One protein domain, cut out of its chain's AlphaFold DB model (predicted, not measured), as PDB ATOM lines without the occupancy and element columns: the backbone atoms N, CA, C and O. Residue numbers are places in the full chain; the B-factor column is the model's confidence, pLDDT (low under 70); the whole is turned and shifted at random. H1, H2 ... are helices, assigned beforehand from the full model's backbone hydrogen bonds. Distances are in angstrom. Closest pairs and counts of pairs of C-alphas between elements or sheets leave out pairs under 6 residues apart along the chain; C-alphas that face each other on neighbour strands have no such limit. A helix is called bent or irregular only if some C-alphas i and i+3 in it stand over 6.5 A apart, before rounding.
ATOM      1  N   GLU A 135     133.429 113.984 127.961       86.50
ATOM      2  CA  GLU A 135     133.068 115.023 128.932       86.50
ATOM      3  C   GLU A 135     131.924 115.893 128.416       86.50
ATOM      4  O   GLU A 135     130.903 116.050 129.086       86.50
ATOM      5  N   ILE A 136     132.056 116.395 127.191       89.31
ATOM      6  CA  ILE A 136     131.050 117.246 126.557       89.31
ATOM      7  C   ILE A 136     129.735 116.498 126.375       89.31
ATOM      8  O   ILE A 136     128.686 117.041 126.706       89.31
ATOM      9  N   TYR A 137     129.779 115.248 125.917       90.06
ATOM     10  CA  TYR A 137     128.594 114.409 125.759       90.06
ATOM     11  C   TYR A 137     127.869 114.193 127.092       90.06
ATOM     12  O   TYR A 137     126.652 114.343 127.174       90.06
ATOM     13  N   LYS A 138     128.602 113.902 128.174       90.00
ATOM     14  CA  LYS A 138     128.002 113.742 129.505       90.00
ATOM     15  C   LYS A 138     127.395 115.046 130.030       90.00
ATOM     16  O   LYS A 138     126.294 115.009 130.576       90.00
ATOM     17  N   LYS A 139     128.059 116.188 129.824       89.50
ATOM     18  CA  LYS A 139     127.550 117.519 130.208       89.50
ATOM     19  C   LYS A 139     126.327 117.948 129.382       89.50
ATOM     20  O   LYS A 139     125.386 118.517 129.940       89.50
ATOM     21  N   GLU A 140     126.301 117.633 128.087       90.12
ATOM     22  CA  GLU A 140     125.141 117.832 127.203       90.12
ATOM     23  C   GLU A 140     123.952 117.019 127.705       90.12
ATOM     24  O   GLU A 140     122.890 117.575 127.996       90.12
ATOM     25  N   ASN A 141     124.168 115.718 127.905       91.06
ATOM     26  CA  ASN A 141     123.118 114.804 128.309       91.06
ATOM     27  C   ASN A 141     122.551 115.184 129.685       91.06
ATOM     28  O   ASN A 141     121.335 115.172 129.874       91.06
ATOM     29  N   PHE A 142     123.415 115.595 130.620       94.12
ATOM     30  CA  PHE A 142     123.003 116.162 131.904       94.12
ATOM     31  C   PHE A 142     122.092 117.378 131.709       94.12
ATOM     32  O   PHE A 142     120.975 117.402 132.216       94.12
ATOM     33  N   THR A 143     122.527 118.360 130.915       92.56
ATOM     34  CA  THR A 143     121.752 119.582 130.645       92.56
ATOM     35  C   THR A 143     120.381 119.250 130.053       92.56
ATOM     36  O   THR A 143     119.359 119.763 130.512       92.56
ATOM     37  N   ARG A 144     120.330 118.341 129.077       91.94
ATOM     38  CA  ARG A 144     119.088 117.886 128.440       91.94
ATOM     39  C   ARG A 144     118.134 117.218 129.434       91.94
ATOM     40  O   ARG A 144     116.933 117.482 129.395       91.94
ATOM     41  N   ILE A 145     118.651 116.365 130.316       94.88
ATOM     42  CA  ILE A 145     117.849 115.650 131.317       94.88
ATOM     43  C   ILE A 145     117.328 116.618 132.387       94.88
ATOM     44  O   ILE A 145     116.131 116.623 132.664       94.88
ATOM     45  N   ILE A 146     118.182 117.489 132.932       94.69
ATOM     46  CA  ILE A 146     117.817 118.448 133.989       94.69
ATOM     47  C   ILE A 146     116.820 119.505 133.498       94.69
ATOM     48  O   ILE A 146     115.961 119.969 134.250       94.69
ATOM     49  N   THR A 147     116.905 119.900 132.226       92.56
ATOM     50  CA  THR A 147     115.982 120.888 131.646       92.56
ATOM     51  C   THR A 147     114.648 120.291 131.202       92.56
ATOM     52  O   THR A 147     113.667 121.022 131.031       92.56
ATOM     53  N   ASN A 148     114.566 118.968 131.066       94.00
ATOM     54  CA  ASN A 148     113.336 118.278 130.717       94.00
ATOM     55  C   ASN A 148     112.458 118.040 131.956       94.00
ATOM     56  O   ASN A 148     112.716 117.167 132.775       94.00
ATOM     57  N   LYS A 149     111.332 118.756 132.029       91.12
ATOM     58  CA  LYS A 149     110.338 118.631 133.113       91.12
ATOM     59  C   LYS A 149     109.674 117.248 133.226       91.12
ATOM     60  O   LYS A 149     108.913 117.038 134.161       91.12
ATOM     61  N   LYS A 150     109.878 116.356 132.250       94.94
ATOM     62  CA  LYS A 150     109.326 114.991 132.230       94.94
ATOM     63  C   LYS A 150     110.352 113.915 132.585       94.94
ATOM     64  O   LYS A 150     109.999 112.742 132.518       94.94
ATOM     65  N   SER A 151     111.597 114.290 132.874       96.81
ATOM     66  CA  SER A 151     112.610 113.330 133.307       96.81
ATOM     67  C   SER A 151     112.160 112.661 134.602       96.81
ATOM     68  O   SER A 151     111.676 113.333 135.512       96.81
ATOM     69  N   SER A 152     112.292 111.342 134.652       97.31
ATOM     70  CA  SER A 152     112.045 110.544 135.853       97.31
ATOM     71  C   SER A 152     113.171 110.709 136.874       97.31
ATOM     72  O   SER A 152     114.293 111.076 136.517       97.31
ATOM     73  N   ASP A 153     112.901 110.381 138.136       97.00
ATOM     74  CA  ASP A 153     113.907 110.452 139.201       97.00
ATOM     75  C   ASP A 153     115.112 109.540 138.916       97.00
ATOM     76  O   ASP A 153     116.253 109.956 139.102       97.00
ATOM     77  N   ASP A 154     114.893 108.348 138.348       97.06
ATOM     78  CA  ASP A 154     115.975 107.443 137.936       97.06
ATOM     79  C   ASP A 154     116.875 108.066 136.855       97.06
ATOM     80  O   ASP A 154     118.103 107.942 136.908       97.06
ATOM     81  N   GLU A 155     116.291 108.770 135.880       97.38
ATOM     82  CA  GLU A 155     117.057 109.499 134.862       97.38
ATOM     83  C   GLU A 155     117.844 110.661 135.477       97.38
ATOM     84  O   GLU A 155     118.998 110.879 135.100       97.38
ATOM     85  N   LEU A 156     117.246 111.383 136.429       98.00
ATOM     86  CA  LEU A 156     117.888 112.491 137.138       98.00
ATOM     87  C   LEU A 156     119.069 112.000 137.982       98.00
ATOM     88  O   LEU A 156     120.177 112.518 137.834       98.00
ATOM     89  N   ILE A 157     118.872 110.964 138.804       97.56
ATOM     90  CA  ILE A 157     119.929 110.345 139.619       97.56
ATOM     91  C   ILE A 157     121.074 109.887 138.724       97.56
ATOM     92  O   ILE A 157     122.234 110.205 138.989       97.56
ATOM     93  N   LYS A 158     120.759 109.181 137.633       96.50
ATOM     94  CA  LYS A 158     121.775 108.716 136.694       96.50
ATOM     95  C   LYS A 158     122.520 109.881 136.039       96.50
ATOM     96  O   LYS A 158     123.727 109.781 135.834       96.50
ATOM     97  N   ALA A 159     121.840 110.978 135.710       95.88
ATOM     98  CA  ALA A 159     122.489 112.156 135.142       95.88
ATOM     99  C   ALA A 159     123.503 112.763 136.123       95.88
ATOM    100  O   ALA A 159     124.650 112.984 135.733       95.88
ATOM    101  N   PHE A 160     123.121 112.973 137.388       96.06
ATOM    102  CA  PHE A 160     124.048 113.434 138.429       96.06
ATOM    103  C   PHE A 160     125.203 112.454 138.662       96.06
ATOM    104  O   PHE A 160     126.336 112.878 138.858       96.06
ATOM    105  N   TYR A 161     124.936 111.151 138.597       94.56
ATOM    106  CA  TYR A 161     125.946 110.112 138.763       94.56
ATOM    107  C   TYR A 161     126.984 110.095 137.633       94.56
ATOM    108  O   TYR A 161     128.190 110.077 137.874       94.56
ATOM    109  N   ASP A 162     126.521 110.138 136.383       92.12
ATOM    110  CA  ASP A 162     127.362 110.023 135.189       92.12
ATOM    111  C   ASP A 162     128.417 111.141 135.089       92.12
ATOM    112  O   ASP A 162     129.451 110.952 134.446       92.12
ATOM    113  N   VAL A 163     128.170 112.300 135.708       90.94
ATOM    114  CA  VAL A 163     129.106 113.434 135.717       90.94
ATOM    115  C   VAL A 163     130.136 113.359 136.847       90.94
ATOM    116  O   VAL A 163     131.139 114.071 136.791       90.94
ATOM    117  N   LEU A 164     129.959 112.463 137.829       87.12
ATOM    118  CA  LEU A 164     130.890 112.320 138.956       87.12
ATOM    119  C   LEU A 164     132.283 111.845 138.536       87.12
ATOM    120  O   LEU A 164     133.262 112.074 139.243       87.12
ATOM    121  N   ILE A 165     132.403 111.192 137.377       80.62
ATOM    122  CA  ILE A 165     133.700 110.720 136.872       80.62
ATOM    123  C   ILE A 165     134.682 111.880 136.635       80.62
ATOM    124  O   ILE A 165     135.894 111.681 136.672       80.62
ATOM    125  N   TYR A 166     134.157 113.096 136.455       76.56
ATOM    126  CA  TYR A 166     134.921 114.328 136.251       76.56
ATOM    127  C   TYR A 166     135.210 115.080 137.559       76.56
ATOM    128  O   TYR A 166     135.848 116.125 137.547       76.56
ATOM    129  N   CYS A 167     134.778 114.554 138.707       67.19
ATOM    130  CA  CYS A 167     135.023 115.168 140.011       67.19
ATOM    131  C   CYS A 167     136.443 114.933 140.545       67.19
ATOM    132  O   CYS A 167     136.942 115.728 141.334       67.19
ATOM    133  N   ASN A 168     137.087 113.833 140.137       56.91
ATOM    134  CA  ASN A 168     138.430 113.445 140.589       56.91
ATOM    135  C   ASN A 168     139.537 113.867 139.616       56.91
ATOM    136  O   ASN A 168     140.708 113.559 139.854       56.91
ATOM    137  N   THR A 169     139.205 114.543 138.513       52.53
ATOM    138  CA  THR A 169     140.228 115.127 137.655       52.53
ATOM    139  C   THR A 169     140.768 116.356 138.368       52.53
ATOM    140  O   THR A 169     140.363 117.485 138.103       52.53
ATOM    141  N   TYR A 170     141.708 116.122 139.289       40.34
ATOM    142  CA  TYR A 170     142.776 117.076 139.533       40.34
ATOM    143  C   TYR A 170     143.227 117.639 138.183       40.34
ATOM    144  O   TYR A 170     143.196 116.949 137.160       40.34
ATOM    145  N   ASP A 171     143.705 118.870 138.231       42.56
ATOM    146  CA  ASP A 171     144.390 119.667 137.210       42.56
ATOM    147  C   ASP A 171     145.627 118.963 136.562       42.56
ATOM    148  O   ASP A 171     146.597 119.583 136.134       42.56
ATOM    149  N   HIS A 172     145.665 117.628 136.547       33.38
ATOM    150  CA  HIS A 172     146.772 116.736 136.203       33.38
ATOM    151  C   HIS A 172     146.627 116.041 134.851       33.38
ATOM    152  O   HIS A 172     147.533 115.327 134.432       33.38
ATOM    153  N   TYR A 173     145.559 116.320 134.110       38.12
ATOM    154  CA  TYR A 173     145.543 116.114 132.666       38.12
ATOM    155  C   TYR A 173     145.232 117.438 131.971       38.12
ATOM    156  O   TYR A 173     144.272 117.576 131.222       38.12
ATOM    157  N   VAL A 174     146.130 118.409 132.145       38.62
ATOM    158  CA  VAL A 174     146.512 119.241 131.004       38.62
ATOM    159  C   VAL A 174     147.633 118.477 130.289       38.62
ATOM    160  O   VAL A 174     148.809 118.768 130.530       38.62
ATOM    161  N   PRO A 175     147.350 117.461 129.442       39.81
ATOM    162  CA  PRO A 175     148.382 116.999 128.530       39.81
ATOM    163  C   PRO A 175     148.837 118.240 127.766       39.81
ATOM    164  O   PRO A 175     147.993 119.007 127.296       39.81
ATOM    165  N   ARG A 176     150.160 118.481 127.760       38.59
ATOM    166  CA  ARG A 176     150.851 119.577 127.055       38.59
ATOM    167  C   ARG A 176     149.957 120.144 125.963       38.59
ATOM    168  O   ARG A 176     149.727 119.447 124.978       38.59
ATOM    169  N   ARG A 177     149.440 121.364 126.170       45.03
ATOM    170  CA  ARG A 177     148.579 122.069 125.215       45.03
ATOM    171  C   ARG A 177     149.184 121.908 123.821       45.03
ATOM    172  O   ARG A 177     150.163 122.582 123.503       45.03
ATOM    173  N   ILE A 178     148.614 121.030 122.999       47.50
ATOM    174  CA  ILE A 178     148.769 121.166 121.561       47.50
ATOM    175  C   ILE A 178     148.036 122.467 121.285       47.50
ATOM    176  O   ILE A 178     146.810 122.529 121.357       47.50
ATOM    177  N   LYS A 179     148.799 123.545 121.110       49.12
ATOM    178  CA  LYS A 179     148.263 124.773 120.546       49.12
ATOM    179  C   LYS A 179     147.881 124.410 119.115       49.12
ATOM    180  O   LYS A 179     148.731 124.444 118.231       49.12
ATOM    181  N   GLU A 180     146.641 123.973 118.905       56.81
ATOM    182  CA  GLU A 180     146.053 124.065 117.574       56.81
ATOM    183  C   GLU A 180     146.192 125.528 117.149       56.81
ATOM    184  O   GLU A 180     145.915 126.433 117.943       56.81
ATOM    185  N   GLU A 187     135.594 123.856 117.498       92.25
ATOM    186  CA  GLU A 187     134.627 124.603 118.284       92.25
ATOM    187  C   GLU A 187     133.661 123.610 118.922       92.25
ATOM    188  O   GLU A 187     132.890 122.936 118.243       92.25
ATOM    189  N   PHE A 188     133.749 123.480 120.239       91.56
ATOM    190  CA  PHE A 188     132.880 122.606 121.013       91.56
ATOM    191  C   PHE A 188     131.605 123.345 121.405       91.56
ATOM    192  O   PHE A 188     131.633 124.562 121.603       91.56
ATOM    193  N   ILE A 189     130.504 122.610 121.557       89.62
ATOM    194  CA  ILE A 189     129.262 123.204 122.054       89.62
ATOM    195  C   ILE A 189     129.462 123.847 123.427       89.62
ATOM    196  O   ILE A 189     130.232 123.371 124.264       89.62
ATOM    197  N   THR A 190     128.738 124.936 123.652       82.69
ATOM    198  CA  THR A 190     128.603 125.556 124.965       82.69
ATOM    199  C   THR A 190     127.313 125.078 125.618       82.69
ATOM    200  O   THR A 190     126.311 124.824 124.949       82.69
ATOM    201  N   PHE A 191     127.340 124.951 126.940       77.56
ATOM    202  CA  PHE A 191     126.178 124.558 127.728       77.56
ATOM    203  C   PHE A 191     125.640 125.792 128.439       77.56
ATOM    204  O   PHE A 191     126.377 126.441 129.179       77.56
ATOM    205  N   ASP A 192     124.367 126.110 128.221       77.94
ATOM    206  CA  ASP A 192     123.659 127.108 129.021       77.94
ATOM    207  C   ASP A 192     122.923 126.384 130.151       77.94
ATOM    208  O   ASP A 192     121.781 125.944 130.003       77.94
ATOM    209  N   LEU A 193     123.638 126.155 131.254       86.75
ATOM    210  CA  LEU A 193     123.115 125.454 132.419       86.75
ATOM    211  C   LEU A 193     122.866 126.447 133.553       86.75
ATOM    212  O   LEU A 193     123.791 127.005 134.145       86.75
ATOM    213  N   ASN A 194     121.596 126.638 133.894       90.69
ATOM    214  CA  ASN A 194     121.211 127.533 134.973       90.69
ATOM    215  C   ASN A 194     121.461 126.872 136.338       90.69
ATOM    216  O   ASN A 194     120.753 125.940 136.721       90.69
ATOM    217  N   LYS A 195     122.427 127.397 137.104       91.00
ATOM    218  CA  LYS A 195     122.763 126.909 138.453       91.00
ATOM    219  C   LYS A 195     121.541 126.781 139.365       91.00
ATOM    220  O   LYS A 195     121.375 125.755 140.019       91.00
ATOM    221  N   LYS A 196     120.667 127.791 139.384       92.69
ATOM    222  CA  LYS A 196     119.470 127.785 140.231       92.69
ATOM    223  C   LYS A 196     118.533 126.640 139.852       92.69
ATOM    224  O   LYS A 196     118.020 125.960 140.729       92.69
ATOM    225  N   GLN A 197     118.358 126.389 138.556       94.06
ATOM    226  CA  GLN A 197     117.547 125.269 138.082       94.06
ATOM    227  C   GLN A 197     118.137 123.918 138.503       94.06
ATOM    228  O   GLN A 197     117.392 123.046 138.941       94.06
ATOM    229  N   VAL A 198     119.460 123.746 138.405       95.06
ATOM    230  CA  VAL A 198     120.134 122.519 138.866       95.06
ATOM    231  C   VAL A 198     119.906 122.314 140.364       95.06
ATOM    232  O   VAL A 198     119.529 121.221 140.772       95.06
ATOM    233  N   GLN A 199     120.065 123.369 141.167       94.06
ATOM    234  CA  GLN A 199     119.833 123.326 142.613       94.06
ATOM    235  C   GLN A 199     118.371 123.009 142.962       94.06
ATOM    236  O   GLN A 199     118.123 122.206 143.853       94.06
ATOM    237  N   GLU A 200     117.398 123.577 142.244       95.50
ATOM    238  CA  GLU A 200     115.971 123.273 142.436       95.50
ATOM    239  C   GLU A 200     115.627 121.817 142.095       95.50
ATOM    240  O   GLU A 200     114.796 121.205 142.764       95.50
ATOM    241  N   VAL A 201     116.235 121.260 141.043       97.12
ATOM    242  CA  VAL A 201     116.056 119.848 140.680       97.12
ATOM    243  C   VAL A 201     116.707 118.944 141.721       97.12
ATOM    244  O   VAL A 201     116.088 117.970 142.139       97.12
ATOM    245  N   TRP A 202     117.911 119.290 142.180       97.19
ATOM    246  CA  TRP A 202     118.612 118.551 143.226       97.19
ATOM    247  C   TRP A 202     117.838 118.531 144.548       97.19
ATOM    248  O   TRP A 202     117.636 117.462 145.115       97.19
ATOM    249  N   ASP A 203     117.339 119.681 145.009       97.19
ATOM    250  CA  ASP A 203     116.564 119.763 146.251       97.19
ATOM    251  C   ASP A 203     115.292 118.912 146.186       97.19
ATOM    252  O   ASP A 203     115.045 118.114 147.089       97.19
ATOM    253  N   LYS A 204     114.540 118.989 145.081       96.94
ATOM    254  CA  LYS A 204     113.343 118.156 144.873       96.94
ATOM    255  C   LYS A 204     113.668 116.669 144.850       96.94
ATOM    256  O   LYS A 204     112.937 115.883 145.444       96.94
ATOM    257  N   LEU A 205     114.750 116.290 144.174       97.38
ATOM    258  CA  LEU A 205     115.182 114.899 144.103       97.38
ATOM    259  C   LEU A 205     115.494 114.372 145.509       97.38
ATOM    260  O   LEU A 205     114.972 113.339 145.919       97.38
ATOM    261  N   ILE A 206     116.264 115.124 146.296       97.81
ATOM    262  CA  ILE A 206     116.578 114.757 147.679       97.81
ATOM    263  C   ILE A 206     115.328 114.685 148.557       97.81
ATOM    264  O   ILE A 206     115.231 113.773 149.378       97.81
ATOM    265  N   GLU A 207     114.372 115.603 148.395       97.06
ATOM    266  CA  GLU A 207     113.103 115.596 149.131       97.06
ATOM    267  C   GLU A 207     112.261 114.347 148.853       97.06
ATOM    268  O   GLU A 207     111.777 113.720 149.797       97.06
ATOM    269  N   VAL A 208     112.106 113.971 147.581       96.75
ATOM    270  CA  VAL A 208     111.318 112.798 147.174       96.75
ATOM    271  C   VAL A 208     111.914 111.510 147.741       96.75
ATOM    272  O   VAL A 208     111.174 110.647 148.216       96.75
ATOM    273  N   HIS A 209     113.243 111.412 147.768       96.25
ATOM    274  CA  HIS A 209     113.949 110.213 148.212       96.25
ATOM    275  C   HIS A 209     114.149 110.112 149.735       96.25
ATOM    276  O   HIS A 209     114.564 109.061 150.212       96.25
ATOM    277  N   GLN A 210     113.806 111.130 150.539       94.06
ATOM    278  CA  GLN A 210     114.032 111.116 152.003       94.06
ATOM    279  C   GLN A 210     113.495 109.870 152.721       94.06
ATOM    280  O   GLN A 210     114.051 109.452 153.734       94.06
ATOM    281  N   ASN A 211     112.398 109.301 152.220       92.38
ATOM    282  CA  ASN A 211     111.690 108.192 152.856       92.38
ATOM    283  C   ASN A 211     111.843 106.871 152.094       92.38
ATOM    284  O   ASN A 211     111.020 105.967 152.268       92.38
ATOM    285  N   ASP A 212     112.860 106.751 151.236       92.88
ATOM    286  CA  ASP A 212     113.148 105.497 150.550       92.88
ATOM    287  C   ASP A 212     113.253 104.342 151.560       92.88
ATOM    288  O   ASP A 212     113.813 104.454 152.649       92.88
ATOM    289  N   VAL A 213     112.726 103.171 151.197       89.50
ATOM    290  CA  VAL A 213     112.846 101.975 152.052       89.50
ATOM    291  C   VAL A 213     114.253 101.377 151.949       89.50
ATOM    292  O   VAL A 213     114.812 100.877 152.931       89.50
ATOM    293  N   LYS A 214     114.836 101.425 150.746       88.62
ATOM    294  CA  LYS A 214     116.173 100.920 150.421       88.62
ATOM    295  C   LYS A 214     116.991 102.040 149.778       88.62
ATOM    296  O   LYS A 214     116.438 102.743 148.943       88.62
ATOM    297  N   PRO A 215     118.291 102.147 150.091       88.94
ATOM    298  CA  PRO A 215     119.123 103.190 149.510       88.94
ATOM    299  C   PRO A 215     119.277 102.998 147.998       88.94
ATOM    300  O   PRO A 215     119.587 101.894 147.532       88.94
ATOM    301  N   ASN A 216     119.143 104.086 147.243       91.69
ATOM    302  CA  ASN A 216     119.581 104.145 145.857       91.69
ATOM    303  C   ASN A 216     121.102 104.363 145.833       91.69
ATOM    304  O   ASN A 216     121.603 105.412 146.231       91.69
ATOM    305  N   LYS A 217     121.855 103.362 145.364       89.06
ATOM    306  CA  LYS A 217     123.328 103.383 145.395       89.06
ATOM    307  C   LYS A 217     123.936 104.541 144.596       89.06
ATOM    308  O   LYS A 217     124.907 105.131 145.051       89.06
ATOM    309  N   MET A 218     123.363 104.872 143.437       92.50
ATOM    310  CA  MET A 218     123.848 105.997 142.631       92.50
ATOM    311  C   MET A 218     123.600 107.319 143.355       92.50
ATOM    312  O   MET A 218     124.494 108.157 143.405       92.50
ATOM    313  N   LEU A 219     122.426 107.482 143.973       94.12
ATOM    314  CA  LEU A 219     122.110 108.677 144.752       94.12
ATOM    315  C   LEU A 219     123.051 108.840 145.951       94.12
ATOM    316  O   LEU A 219     123.553 109.935 146.179       94.12
ATOM    317  N   VAL A 220     123.349 107.753 146.670       90.19
ATOM    318  CA  VAL A 220     124.333 107.751 147.766       90.19
ATOM    319  C   VAL A 220     125.703 108.244 147.286       90.19
ATOM    320  O   VAL A 220     126.283 109.136 147.905       90.19
ATOM    321  N   GLU A 221     126.210 107.722 146.164       87.81
ATOM    322  CA  GLU A 221     127.502 108.145 145.605       87.81
ATOM    323  C   GLU A 221     127.503 109.628 145.191       87.81
ATOM    324  O   GLU A 221     128.475 110.338 145.466       87.81
ATOM    325  N   VAL A 222     126.408 110.118 144.596       92.25
ATOM    326  CA  VAL A 222     126.236 111.544 144.262       92.25
ATOM    327  C   VAL A 222     126.250 112.403 145.519       92.25
ATOM    328  O   VAL A 222     127.018 113.362 145.578       92.25
ATOM    329  N   ILE A 223     125.445 112.053 146.528       91.81
ATOM    330  CA  ILE A 223     125.370 112.792 147.791       91.81
ATOM    331  C   ILE A 223     126.758 112.891 148.419       91.81
ATOM    332  O   ILE A 223     127.203 113.995 148.718       91.81
ATOM    333  N   LEU A 224     127.458 111.761 148.584       86.19
ATOM    334  CA  LEU A 224     128.775 111.720 149.227       86.19
ATOM    335  C   LEU A 224     129.807 112.579 148.495       86.19
ATOM    336  O   LEU A 224     130.655 113.191 149.139       86.19
ATOM    337  N   LYS A 225     129.769 112.620 147.160       86.00
ATOM    338  CA  LYS A 225     130.663 113.477 146.372       86.00
ATOM    339  C   LYS A 225     130.315 114.953 146.521       86.00
ATOM    340  O   LYS A 225     131.219 115.764 146.719       86.00
ATOM    341  N   GLU A 226     129.030 115.281 146.475       88.25
ATOM    342  CA  GLU A 226     128.540 116.654 146.575       88.25
ATOM    343  C   GLU A 226     128.850 117.284 147.936       88.25
ATOM    344  O   GLU A 226     129.515 118.314 147.984       88.25
ATOM    345  N   ILE A 227     128.508 116.620 149.045       86.44
ATOM    346  CA  ILE A 227     128.728 117.161 150.400       86.44
ATOM    347  C   ILE A 227     130.217 117.302 150.775       86.44
ATOM    348  O   ILE A 227     130.563 118.035 151.702       86.44
ATOM    349  N   LYS A 228     131.117 116.612 150.057       81.31
ATOM    350  CA  LYS A 228     132.578 116.757 150.190       81.31
ATOM    351  C   LYS A 228     133.154 117.887 149.330       81.31
ATOM    352  O   LYS A 228     134.361 118.105 149.347       81.31
ATOM    353  N   GLY A 229     132.330 118.573 148.538       80.38
ATOM    354  CA  GLY A 229     132.787 119.613 147.617       80.38
ATOM    355  C   GLY A 229     133.422 119.083 146.328       80.38
ATOM    356  O   GLY A 229     134.016 119.853 145.575       80.38
ATOM    357  N   PHE A 230     133.281 117.786 146.045       81.38
ATOM    358  CA  PHE A 230     133.757 117.136 144.822       81.38
ATOM    359  C   PHE A 230     132.581 116.599 144.008       81.38
ATOM    360  O   PHE A 230     132.674 115.508 143.463       81.38
ATOM    361  N   GLY A 231     131.441 117.287 143.977       87.81
ATOM    362  CA  GLY A 231     130.266 116.842 143.231       87.81
ATOM    363  C   GLY A 231     130.000 117.664 141.977       87.81
ATOM    364  O   GLY A 231     130.909 118.242 141.370       87.81
ATOM    365  N   PHE A 232     128.734 117.714 141.578       90.12
ATOM    366  CA  PHE A 232     128.305 118.389 140.360       90.12
ATOM    367  C   PHE A 232     128.488 119.910 140.453       90.12
ATOM    368  O   PHE A 232     128.776 120.539 139.432       90.12
ATOM    369  N   ASN A 233     128.392 120.514 141.647       87.62
ATOM    370  CA  ASN A 233     128.630 121.955 141.790       87.62
ATOM    371  C   ASN A 233     130.072 122.334 141.427       87.62
ATOM    372  O   ASN A 233     130.296 123.354 140.767       87.62
ATOM    373  N   LYS A 234     131.041 121.478 141.763       84.12
ATOM    374  CA  LYS A 234     132.435 121.649 141.344       84.12
ATOM    375  C   LYS A 234     132.590 121.452 139.835       84.12
ATOM    376  O   LYS A 234     133.213 122.280 139.180       84.12
ATOM    377  N   VAL A 235     131.983 120.402 139.275       84.94
ATOM    378  CA  VAL A 235     132.104 120.047 137.844       84.94
ATOM    379  C   VAL A 235     131.545 121.118 136.905       84.94
ATOM    380  O   VAL A 235     132.116 121.354 135.837       84.94
ATOM    381  N   PHE A 236     130.420 121.741 137.264       86.44
ATOM    382  CA  PHE A 236     129.722 122.682 136.383       86.44
ATOM    383  C   PHE A 236     129.976 124.150 136.707       86.44
ATOM    384  O   PHE A 236     129.960 124.972 135.793       86.44
ATOM    385  N   PHE A 237     130.189 124.486 137.979       85.19
ATOM    386  CA  PHE A 237     130.239 125.881 138.421       85.19
ATOM    387  C   PHE A 237     131.573 126.267 139.065       85.19
ATOM    388  O   PHE A 237     131.775 127.448 139.330       85.19
ATOM    389  N   ASP A 238     132.479 125.306 139.280       80.88
ATOM    390  CA  ASP A 238     133.752 125.488 139.989       80.88
ATOM    391  C   ASP A 238     133.580 126.029 141.424       80.88
ATOM    392  O   ASP A 238     134.390 126.803 141.933       80.88
ATOM    393  N   ILE A 239     132.497 125.623 142.096       74.81
ATOM    394  CA  ILE A 239     132.149 126.106 143.438       74.81
ATOM    395  C   ILE A 239     132.294 124.977 144.452       74.81
ATOM    396  O   ILE A 239     131.819 123.865 144.233       74.81
ATOM    397  N   GLN A 240     132.913 125.309 145.582       69.81
ATOM    398  CA  GLN A 240     132.886 124.515 146.804       69.81
ATOM    399  C   GLN A 240     132.095 125.295 147.862       69.81
ATOM    400  O   GLN A 240     132.578 126.296 148.400       69.81
ATOM    401  N   GLU A 241     130.847 124.888 148.096       68.25
ATOM    402  CA  GLU A 241     129.943 125.552 149.042       68.25
ATOM    403  C   GLU A 241     130.089 124.976 150.455       68.25
ATOM    404  O   GLU A 241     130.548 123.853 150.645       68.25
ATOM    405  N   VAL A 242     129.692 125.766 151.453       75.44
ATOM    406  CA  VAL A 242     129.370 125.239 152.787       75.44
ATOM    407  C   VAL A 242     128.064 124.451 152.738       75.44
ATOM    408  O   VAL A 242     127.232 124.696 151.865       75.44
ATOM    409  N   LEU A 243     127.843 123.587 153.730       84.44
ATOM    410  CA  LEU A 243     126.626 122.781 153.809       84.44
ATOM    411  C   LEU A 243     125.375 123.667 153.878       84.44
ATOM    412  O   LEU A 243     125.197 124.468 154.803       84.44
ATOM    413  N   ASN A 244     124.488 123.485 152.905       86.94
ATOM    414  CA  ASN A 244     123.209 124.168 152.782       86.94
ATOM    415  C   ASN A 244     122.038 123.277 153.249       86.94
ATOM    416  O   ASN A 244     122.211 122.172 153.768       86.94
ATOM    417  N   ASN A 245     120.804 123.765 153.083       91.06
ATOM    418  CA  ASN A 245     119.606 123.035 153.500       91.06
ATOM    419  C   ASN A 245     119.463 121.657 152.863       91.06
ATOM    420  O   ASN A 245     119.108 120.717 153.578       91.06
ATOM    421  N   THR A 246     119.724 121.562 151.564       93.94
ATOM    422  CA  THR A 246     119.650 120.321 150.802       93.94
ATOM    423  C   THR A 246     120.745 119.361 151.245       93.94
ATOM    424  O   THR A 246     120.453 118.190 151.448       93.94
ATOM    425  N   ASP A 247     121.959 119.838 151.523       91.94
ATOM    426  CA  ASP A 247     123.059 118.977 151.981       91.94
ATOM    427  C   ASP A 247     122.741 118.285 153.307       91.94
ATOM    428  O   ASP A 247     122.987 117.094 153.467       91.94
ATOM    429  N   PHE A 248     122.120 118.993 154.249       92.44
ATOM    430  CA  PHE A 248     121.678 118.381 155.502       92.44
ATOM    431  C   PHE A 248     120.520 117.385 155.312       92.44
ATOM    432  O   PHE A 248     120.490 116.381 156.019       92.44
ATOM    433  N   LYS A 249     119.601 117.602 154.355       95.38
ATOM    434  CA  LYS A 249     118.606 116.574 153.976       95.38
ATOM    435  C   LYS A 249     119.300 115.352 153.361       95.38
ATOM    436  O   LYS A 249     118.926 114.214 153.628       95.38
ATOM    437  N   SER A 250     120.342 115.568 152.564       93.81
ATOM    438  CA  SER A 250     121.148 114.493 151.989       93.81
ATOM    439  C   SER A 250     121.903 113.709 153.068       93.81
ATOM    440  O   SER A 250     121.934 112.483 153.030       93.81
ATOM    441  N   ILE A 251     122.452 114.388 154.079       90.81
ATOM    442  CA  ILE A 251     123.055 113.746 155.257       90.81
ATOM    443  C   ILE A 251     122.003 112.927 156.016       90.81
ATOM    444  O   ILE A 251     122.277 111.790 156.387       90.81
ATOM    445  N   ASP A 252     120.788 113.448 156.200       91.12
ATOM    446  CA  ASP A 252     119.690 112.705 156.832       91.12
ATOM    447  C   ASP A 252     119.310 111.435 156.050       91.12
ATOM    448  O   ASP A 252     119.074 110.386 156.660       91.12
ATOM    449  N   TYR A 253     119.323 111.492 154.715       91.75
ATOM    450  CA  TYR A 253     119.150 110.317 153.857       91.75
ATOM    451  C   TYR A 253     120.244 109.269 154.110       91.75
ATOM    452  O   TYR A 253     119.936 108.103 154.371       91.75
ATOM    453  N   LEU A 254     121.519 109.681 154.120       88.38
ATOM    454  CA  LEU A 254     122.639 108.778 154.415       88.38
ATOM    455  C   LEU A 254     122.504 108.137 155.805       88.38
ATOM    456  O   LEU A 254     122.645 106.922 155.947       88.38
ATOM    457  N   ILE A 255     122.163 108.927 156.828       85.50
ATOM    458  CA  ILE A 255     121.978 108.439 158.202       85.50
ATOM    459  C   ILE A 255     120.835 107.419 158.278       85.50
ATOM    460  O   ILE A 255     120.978 106.374 158.913       85.50
ATOM    461  N   THR A 256     119.714 107.678 157.604       86.00
ATOM    462  CA  THR A 256     118.547 106.776 157.584       86.00
ATOM    463  C   THR A 256     118.886 105.406 156.990       86.00
ATOM    464  O   THR A 256     118.351 104.372 157.409       86.00
ATOM    465  N   HIS A 257     119.815 105.380 156.035       82.50
ATOM    466  CA  HIS A 257     120.267 104.169 155.360       82.50
ATOM    467  C   HIS A 257     121.552 103.565 155.933       82.50
ATOM    468  O   HIS A 257     122.013 102.526 155.442       82.50
ATOM    469  N   TYR A 258     122.076 104.151 157.008       74.50
ATOM    470  CA  TYR A 258     123.289 103.711 157.676       74.50
ATOM    471  C   TYR A 258     123.237 102.214 158.029       74.50
ATOM    472  O   TYR A 258     122.263 101.703 158.587       74.50
ATOM    473  N   GLY A 259     124.292 101.481 157.660       63.44
ATOM    474  CA  GLY A 259     124.433 100.047 157.931       63.44
ATOM    475  C   GLY A 259     123.561  99.104 157.083       63.44
ATOM    476  O   GLY A 259     123.622  97.894 157.296       63.44
ATOM    477  N   ARG A 260     122.767  99.601 156.118       63.81
ATOM    478  CA  ARG A 260     121.867  98.773 155.279       63.81
ATOM    479  C   ARG A 260     122.459  98.324 153.930       63.81
ATOM    480  O   ARG A 260     121.775  97.640 153.170       63.81
ATOM    481  N   SER A 261     123.714  98.656 153.614       51.81
ATOM    482  CA  SER A 261     124.433  98.143 152.434       51.81
ATOM    483  C   SER A 261     125.936  97.973 152.708       51.81
ATOM    484  O   SER A 261     126.509  98.657 153.546       51.81
ATOM    485  N   VAL A 262     126.590  97.040 152.009       42.94
ATOM    486  CA  VAL A 262     128.025  96.735 152.189       42.94
ATOM    487  C   VAL A 262     128.926  97.862 151.657       42.94
ATOM    488  O   VAL A 262     129.989  98.098 152.219       42.94
ATOM    489  N   THR A 263     128.484  98.626 150.649       46.56
ATOM    490  CA  THR A 263     129.174  99.855 150.204       46.56
ATOM    491  C   THR A 263     129.022 101.013 151.202       46.56
ATOM    492  O   THR A 263     129.892 101.873 151.252       46.56
ATOM    493  N   ILE A 264     127.981 100.983 152.047       49.72
ATOM    494  CA  ILE A 264     127.666 101.990 153.085       49.72
ATOM    495  C   ILE A 264     128.571 101.829 154.327       49.72
ATOM    496  O   ILE A 264     128.670 102.712 155.174       49.72
ATOM    497  N   GLY A 265     129.310 100.718 154.440       43.47
ATOM    498  CA  GLY A 265     130.218 100.454 155.565       43.47
ATOM    499  C   GLY A 265     131.401 101.428 155.701       43.47
ATOM    500  O   GLY A 265     132.013 101.464 156.765       43.47
ATOM    501  N   PHE A 266     131.696 102.223 154.665       49.28
ATOM    502  CA  PHE A 266     132.736 103.262 154.656       49.28
ATOM    503  C   PHE A 266     132.216 104.660 155.062       49.28
ATOM    504  O   PHE A 266     132.991 105.609 155.118       49.28
ATOM    505  N   GLU A 267     130.918 104.819 155.351       57.09
ATOM    506  CA  GLU A 267     130.265 106.137 155.363       57.09
ATOM    507  C   GLU A 267     130.312 106.911 156.679       57.09
ATOM    508  O   GLU A 267     130.197 108.130 156.629       57.09
ATOM    509  N   SER A 268     130.499 106.278 157.846       60.28
ATOM    510  CA  SER A 268     130.581 107.055 159.097       60.28
ATOM    511  C   SER A 268     131.760 108.015 159.036       60.28
ATOM    512  O   SER A 268     131.567 109.216 159.179       60.28
ATOM    513  N   THR A 269     132.943 107.510 158.681       64.44
ATOM    514  CA  THR A 269     134.156 108.308 158.487       64.44
ATOM    515  C   THR A 269     133.955 109.412 157.450       64.44
ATOM    516  O   THR A 269     134.382 110.539 157.662       64.44
ATOM    517  N   GLU A 270     133.249 109.131 156.356       70.62
ATOM    518  CA  GLU A 270     133.027 110.102 155.282       70.62
ATOM    519  C   GLU A 270     132.038 111.204 155.675       70.62
ATOM    520  O   GLU A 270     132.283 112.378 155.406       70.62
ATOM    521  N   ILE A 271     130.955 110.855 156.376       74.75
ATOM    522  CA  ILE A 271     130.036 111.830 156.970       74.75
ATOM    523  C   ILE A 271     130.765 112.634 158.058       74.75
ATOM    524  O   ILE A 271     130.561 113.841 158.158       74.75
ATOM    525  N   PHE A 272     131.659 112.015 158.837       71.50
ATOM    526  CA  PHE A 272     132.471 112.721 159.834       71.50
ATOM    527  C   PHE A 272     133.428 113.717 159.199       71.50
ATOM    528  O   PHE A 272     133.450 114.866 159.637       71.50
ATOM    529  N   TYR A 273     134.169 113.323 158.157       70.75
ATOM    530  CA  TYR A 273     135.016 114.243 157.399       70.75
ATOM    531  C   TYR A 273     134.197 115.433 156.913       70.75
ATOM    532  O   TYR A 273     134.560 116.574 157.173       70.75
ATOM    533  N   VAL A 274     133.025 115.187 156.329       75.69
ATOM    534  CA  VAL A 274     132.125 116.246 155.860       75.69
ATOM    535  C   VAL A 274     131.687 117.168 156.998       75.69
ATOM    536  O   VAL A 274     131.798 118.383 156.861       75.69
ATOM    537  N   LEU A 275     131.208 116.637 158.125       76.81
ATOM    538  CA  LEU A 275     130.726 117.445 159.253       76.81
ATOM    539  C   LEU A 275     131.856 118.206 159.972       76.81
ATOM    540  O   LEU A 275     131.608 119.256 160.572       76.81
ATOM    541  N   ASN A 276     133.081 117.680 159.938       68.88
ATOM    542  CA  ASN A 276     134.244 118.249 160.611       68.88
ATOM    543  C   ASN A 276     135.000 119.266 159.734       68.88
ATOM    544  O   ASN A 276     135.401 120.318 160.234       68.88
ATOM    545  N   GLU A 277     135.152 118.988 158.434       63.75
ATOM    546  CA  GLU A 277     135.902 119.813 157.473       63.75
ATOM    547  C   GLU A 277     135.063 120.936 156.839       63.75
ATOM    548  O   GLU A 277     135.609 121.999 156.541       63.75
ATOM    549  N   ASN A 278     133.728 120.814 156.749       57.88
ATOM    550  CA  ASN A 278     132.848 121.902 156.263       57.88
ATOM    551  C   ASN A 278     132.720 123.102 157.226       57.88
ATOM    552  O   ASN A 278     131.793 123.920 157.128       57.88
ATOM    553  N   LYS A 279     133.656 123.238 158.172       51.34
ATOM    554  CA  LYS A 279     133.827 124.449 158.974       51.34
ATOM    555  C   LYS A 279     134.461 125.589 158.167       51.34
ATOM    556  O   LYS A 279     134.288 126.736 158.572       51.34
ATOM    557  N   ILE A 280     135.187 125.318 157.071       45.62
ATOM    558  CA  ILE A 280     135.903 126.352 156.305       45.62
ATOM    559  C   ILE A 280     135.986 125.964 154.818       45.62
ATOM    560  O   ILE A 280     136.815 125.144 154.441       45.62
ATOM    561  N   SER A 281     135.188 126.598 153.950       42.78
ATOM    562  CA  SER A 281     135.509 126.612 152.513       42.78
ATOM    563  C   SER A 281     136.672 127.586 152.301       42.78
ATOM    564  O   SER A 281     136.527 128.794 152.495       42.78
ATOM    565  N   TYR A 282     137.856 127.071 151.960       40.50
ATOM    566  CA  TYR A 282     138.965 127.898 151.484       40.50
ATOM    567  C   TYR A 282     138.678 128.292 150.031       40.50
ATOM    568  O   TYR A 282     139.159 127.670 149.084       40.50
ATOM    569  N   CYS A 283     137.904 129.355 149.818       37.66
ATOM    570  CA  CYS A 283     137.928 130.021 148.523       37.66
ATOM    571  C   CYS A 283     139.288 130.710 148.385       37.66
ATOM    572  O   CYS A 283     139.538 131.723 149.038       37.66
ATOM    573  N   TYR A 284     140.154 130.176 147.520       38.38
ATOM    574  CA  TYR A 284     141.548 130.597 147.312       38.38
ATOM    575  C   TYR A 284     141.752 132.082 146.936       38.38
ATOM    576  O   TYR A 284     142.883 132.490 146.698       38.38
ATOM    577  N   PHE A 285     140.705 132.914 146.889       39.88
ATOM    578  CA  PHE A 285     140.821 134.326 146.527       39.88
ATOM    579  C   PHE A 285     139.910 135.326 147.260       39.88
ATOM    580  O   PHE A 285     140.000 136.505 146.929       39.88
ATOM    581  N   LYS A 286     139.071 134.960 148.250       39.16
ATOM    582  CA  LYS A 286     138.287 135.966 149.010       39.16
ATOM    583  C   LYS A 286     138.015 135.554 150.458       39.16
ATOM    584  O   LYS A 286     137.628 134.425 150.726       39.16
ATOM    585  N   GLU A 287     138.167 136.522 151.357       44.22
ATOM    586  CA  GLU A 287     138.105 136.489 152.831       44.22
ATOM    587  C   GLU A 287     136.741 136.095 153.449       44.22
ATOM    588  O   GLU A 287     136.381 136.561 154.529       44.22
ATOM    589  N   LEU A 288     135.944 135.237 152.809       43.06
ATOM    590  CA  LEU A 288     134.670 134.778 153.366       43.06
ATOM    591  C   LEU A 288     134.842 133.429 154.064       43.06
ATOM    592  O   LEU A 288     134.717 132.370 153.457       43.06
ATOM    593  N   LYS A 289     135.067 133.471 155.383       52.50
ATOM    594  CA  LYS A 289     134.853 132.316 156.267       52.50
ATOM    595  C   LYS A 289     133.351 132.103 156.442       52.50
ATOM    596  O   LYS A 289     132.772 132.542 157.434       52.50
ATOM    597  N   GLN A 290     132.698 131.463 155.478       57.47
ATOM    598  CA  GLN A 290     131.346 130.972 155.713       57.47
ATOM    599  C   GLN A 290     131.440 129.690 156.549       57.47
ATOM    600  O   GLN A 290     132.240 128.804 156.247       57.47
ATOM    601  N   LYS A 291     130.658 129.617 157.630       66.62
ATOM    602  CA  LYS A 291     130.534 128.427 158.477       66.62
ATOM    603  C   LYS A 291     129.162 127.802 158.257       66.62
ATOM    604  O   LYS A 291     128.162 128.514 158.189       66.62
ATOM    605  N   SER A 292     129.137 126.478 158.174       71.88
ATOM    606  CA  SER A 292     127.905 125.689 158.197       71.88
ATOM    607  C   SER A 292     127.148 125.883 159.527       71.88
ATOM    608  O   SER A 292     127.751 126.221 160.548       71.88
ATOM    609  N   ASP A 293     125.832 125.655 159.531       81.69
ATOM    610  CA  ASP A 293     124.983 125.808 160.724       81.69
ATOM    611  C   ASP A 293     125.383 124.817 161.838       81.69
ATOM    612  O   ASP A 293     125.160 123.605 161.736       81.69
ATOM    613  N   SER A 294     125.954 125.333 162.932       80.25
ATOM    614  CA  SER A 294     126.443 124.518 164.051       80.25
ATOM    615  C   SER A 294     125.332 123.767 164.786       80.25
ATOM    616  O   SER A 294     125.571 122.688 165.334       80.25
ATOM    617  N   LYS A 295     124.095 124.281 164.790       85.56
ATOM    618  CA  LYS A 295     122.952 123.578 165.381       85.56
ATOM    619  C   LYS A 295     122.651 122.312 164.587       85.56
ATOM    620  O   LYS A 295     122.525 121.244 165.183       85.56
ATOM    621  N   ARG A 296     122.610 122.414 163.259       88.12
ATOM    622  CA  ARG A 296     122.306 121.280 162.375       88.12
ATOM    623  C   ARG A 296     123.417 120.242 162.346       88.12
ATOM    624  O   ARG A 296     123.119 119.053 162.320       88.12
ATOM    625  N   ILE A 297     124.680 120.660 162.447       86.31
ATOM    626  CA  ILE A 297     125.793 119.714 162.614       86.31
ATOM    627  C   ILE A 297     125.632 118.914 163.913       86.31
ATOM    628  O   ILE A 297     125.729 117.687 163.895       86.31
ATOM    629  N   LYS A 298     125.327 119.576 165.040       86.94
ATOM    630  CA  LYS A 298     125.067 118.880 166.314       86.94
ATOM    631  C   LYS A 298     123.883 117.917 166.209       86.94
ATOM    632  O   LYS A 298     123.955 116.813 166.736       86.94
ATOM    633  N   GLU A 299     122.806 118.312 165.535       90.38
ATOM    634  CA  GLU A 299     121.650 117.439 165.295       90.38
ATOM    635  C   GLU A 299     122.020 116.214 164.446       90.38
ATOM    636  O   GLU A 299     121.627 115.102 164.796       90.38
ATOM    637  N   ALA A 300     122.830 116.382 163.394       89.25
ATOM    638  CA  ALA A 300     123.321 115.276 162.570       89.25
ATOM    639  C   ALA A 300     124.164 114.280 163.386       89.25
ATOM    640  O   ALA A 300     123.918 113.076 163.323       89.25
ATOM    641  N   TYR A 301     125.086 114.765 164.229       87.31
ATOM    642  CA  TYR A 301     125.842 113.903 165.147       87.31
ATOM    643  C   TYR A 301     124.934 113.137 166.111       87.31
ATOM    644  O   TYR A 301     125.122 111.939 166.309       87.31
ATOM    645  N   LYS A 302     123.906 113.783 166.672       88.62
ATOM    646  CA  LYS A 302     122.945 113.108 167.559       88.62
ATOM    647  C   LYS A 302     122.173 111.999 166.847       88.62
ATOM    648  O   LYS A 302     121.985 110.930 167.428       88.62
ATOM    649  N   LYS A 303     121.766 112.218 165.592       87.69
ATOM    650  CA  LYS A 303     121.131 111.177 164.768       87.69
ATOM    651  C   LYS A 303     122.099 110.025 164.479       87.69
ATOM    652  O   LYS A 303     121.725 108.870 164.660       87.69
ATOM    653  N   LEU A 304     123.351 110.325 164.119       84.19
ATOM    654  CA  LEU A 304     124.396 109.314 163.914       84.19
ATOM    655  C   LEU A 304     124.628 108.468 165.168       84.19
ATOM    656  O   LEU A 304     124.661 107.247 165.069       84.19
ATOM    657  N   ILE A 305     124.723 109.091 166.346       84.00
ATOM    658  CA  ILE A 305     124.890 108.391 167.630       84.00
ATOM    659  C   ILE A 305     123.716 107.437 167.887       84.00
ATOM    660  O   ILE A 305     123.926 106.282 168.263       84.00
ATOM    661  N   ALA A 306     122.484 107.896 167.648       84.00
ATOM    662  CA  ALA A 306     121.286 107.080 167.824       84.00
ATOM    663  C   ALA A 306     121.243 105.878 166.860       84.00
ATOM    664  O   ALA A 306     120.865 104.777 167.261       84.00
ATOM    665  N   CYS A 307     121.654 106.061 165.601       77.06
ATOM    666  CA  CYS A 307     121.645 105.008 164.579       77.06
ATOM    667  C   CYS A 307     122.844 104.050 164.674       77.06
ATOM    668  O   CYS A 307     122.712 102.861 164.387       77.06
ATOM    669  N   GLY A 308     124.010 104.542 165.090       69.81
ATOM    670  CA  GLY A 308     125.266 103.796 165.143       69.81
ATOM    671  C   GLY A 308     125.401 102.824 166.309       69.81
ATOM    672  O   GLY A 308     126.502 102.336 166.551       69.81
ATOM    673  N   LYS A 309     124.306 102.552 167.034       66.94
ATOM    674  CA  LYS A 309     124.273 101.679 168.219       66.94
ATOM    675  C   LYS A 309     125.358 102.033 169.240       66.94
ATOM    676  O   LYS A 309     125.986 101.141 169.797       66.94
TER     677      LYS A 309
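This is residues 135 to 180 and 187 to 309 of the 475 residues of an uncharacterized protein of [Flexibacter] sp. ATCC 35103 (UniProt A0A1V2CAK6). A helical hairpin, H1 and H2, makes one end of a stacked helical body; H3 and H4 lie in its middle, and H6 and H8, side by side with H7 loosely alongside, make the other end. Residues 170 to 180 stick out as a free tail. The printed part has 169 residues, with eight named helices, H1 to H8 in chain order, and no named strand: all helix. It is compact, with a radius of gyration of the C-alphas of 17.0 A and spans of 59 by 41 by 29 A.

H1, residues 135 to 147, begins at C-alpha 135 (133.068, 115.023, 128.932). H2 is residues 153 to 162, H3 195 to 209 (21.3 A), H4 217 to 227, H5 232 to 237 and H6 245 to 256. H7, residues 263 to 277, is 22.3 A long and irregular: C-alphas 265 and 268 are 7.5 A apart. H8, residues 294 to 307, is 20.1 A long and ends at C-alpha 307 (121.645, 105.008, 164.579).

H1 and H2 touch as a hairpin, closest at C-alphas of Phe 142 and Ala 159, 5.2 A. H2 touches H4 at a steep tilt of 59 degrees, closest at C-alphas of Tyr 161 and Val 222, 5.7 A. H3 touches H6, closest at C-alphas of Asp 203 and Thr 246, 5.5 A. H5 is close to but not clearly touching H4. H6, H7 and H8 form an up and down bundle, each running against the one before. Every O i to N i+4 pair is within hydrogen-bond range except in H7, 7 of 11.

C-alphas 180 and 309, the farthest apart, are 59.5 A apart. Residues 181 to 186 are not printed; the gap is 11.5 A. The link H7 to H8 is long. Residues 167 to 180 and 276 to 291 are among those under pLDDT 70.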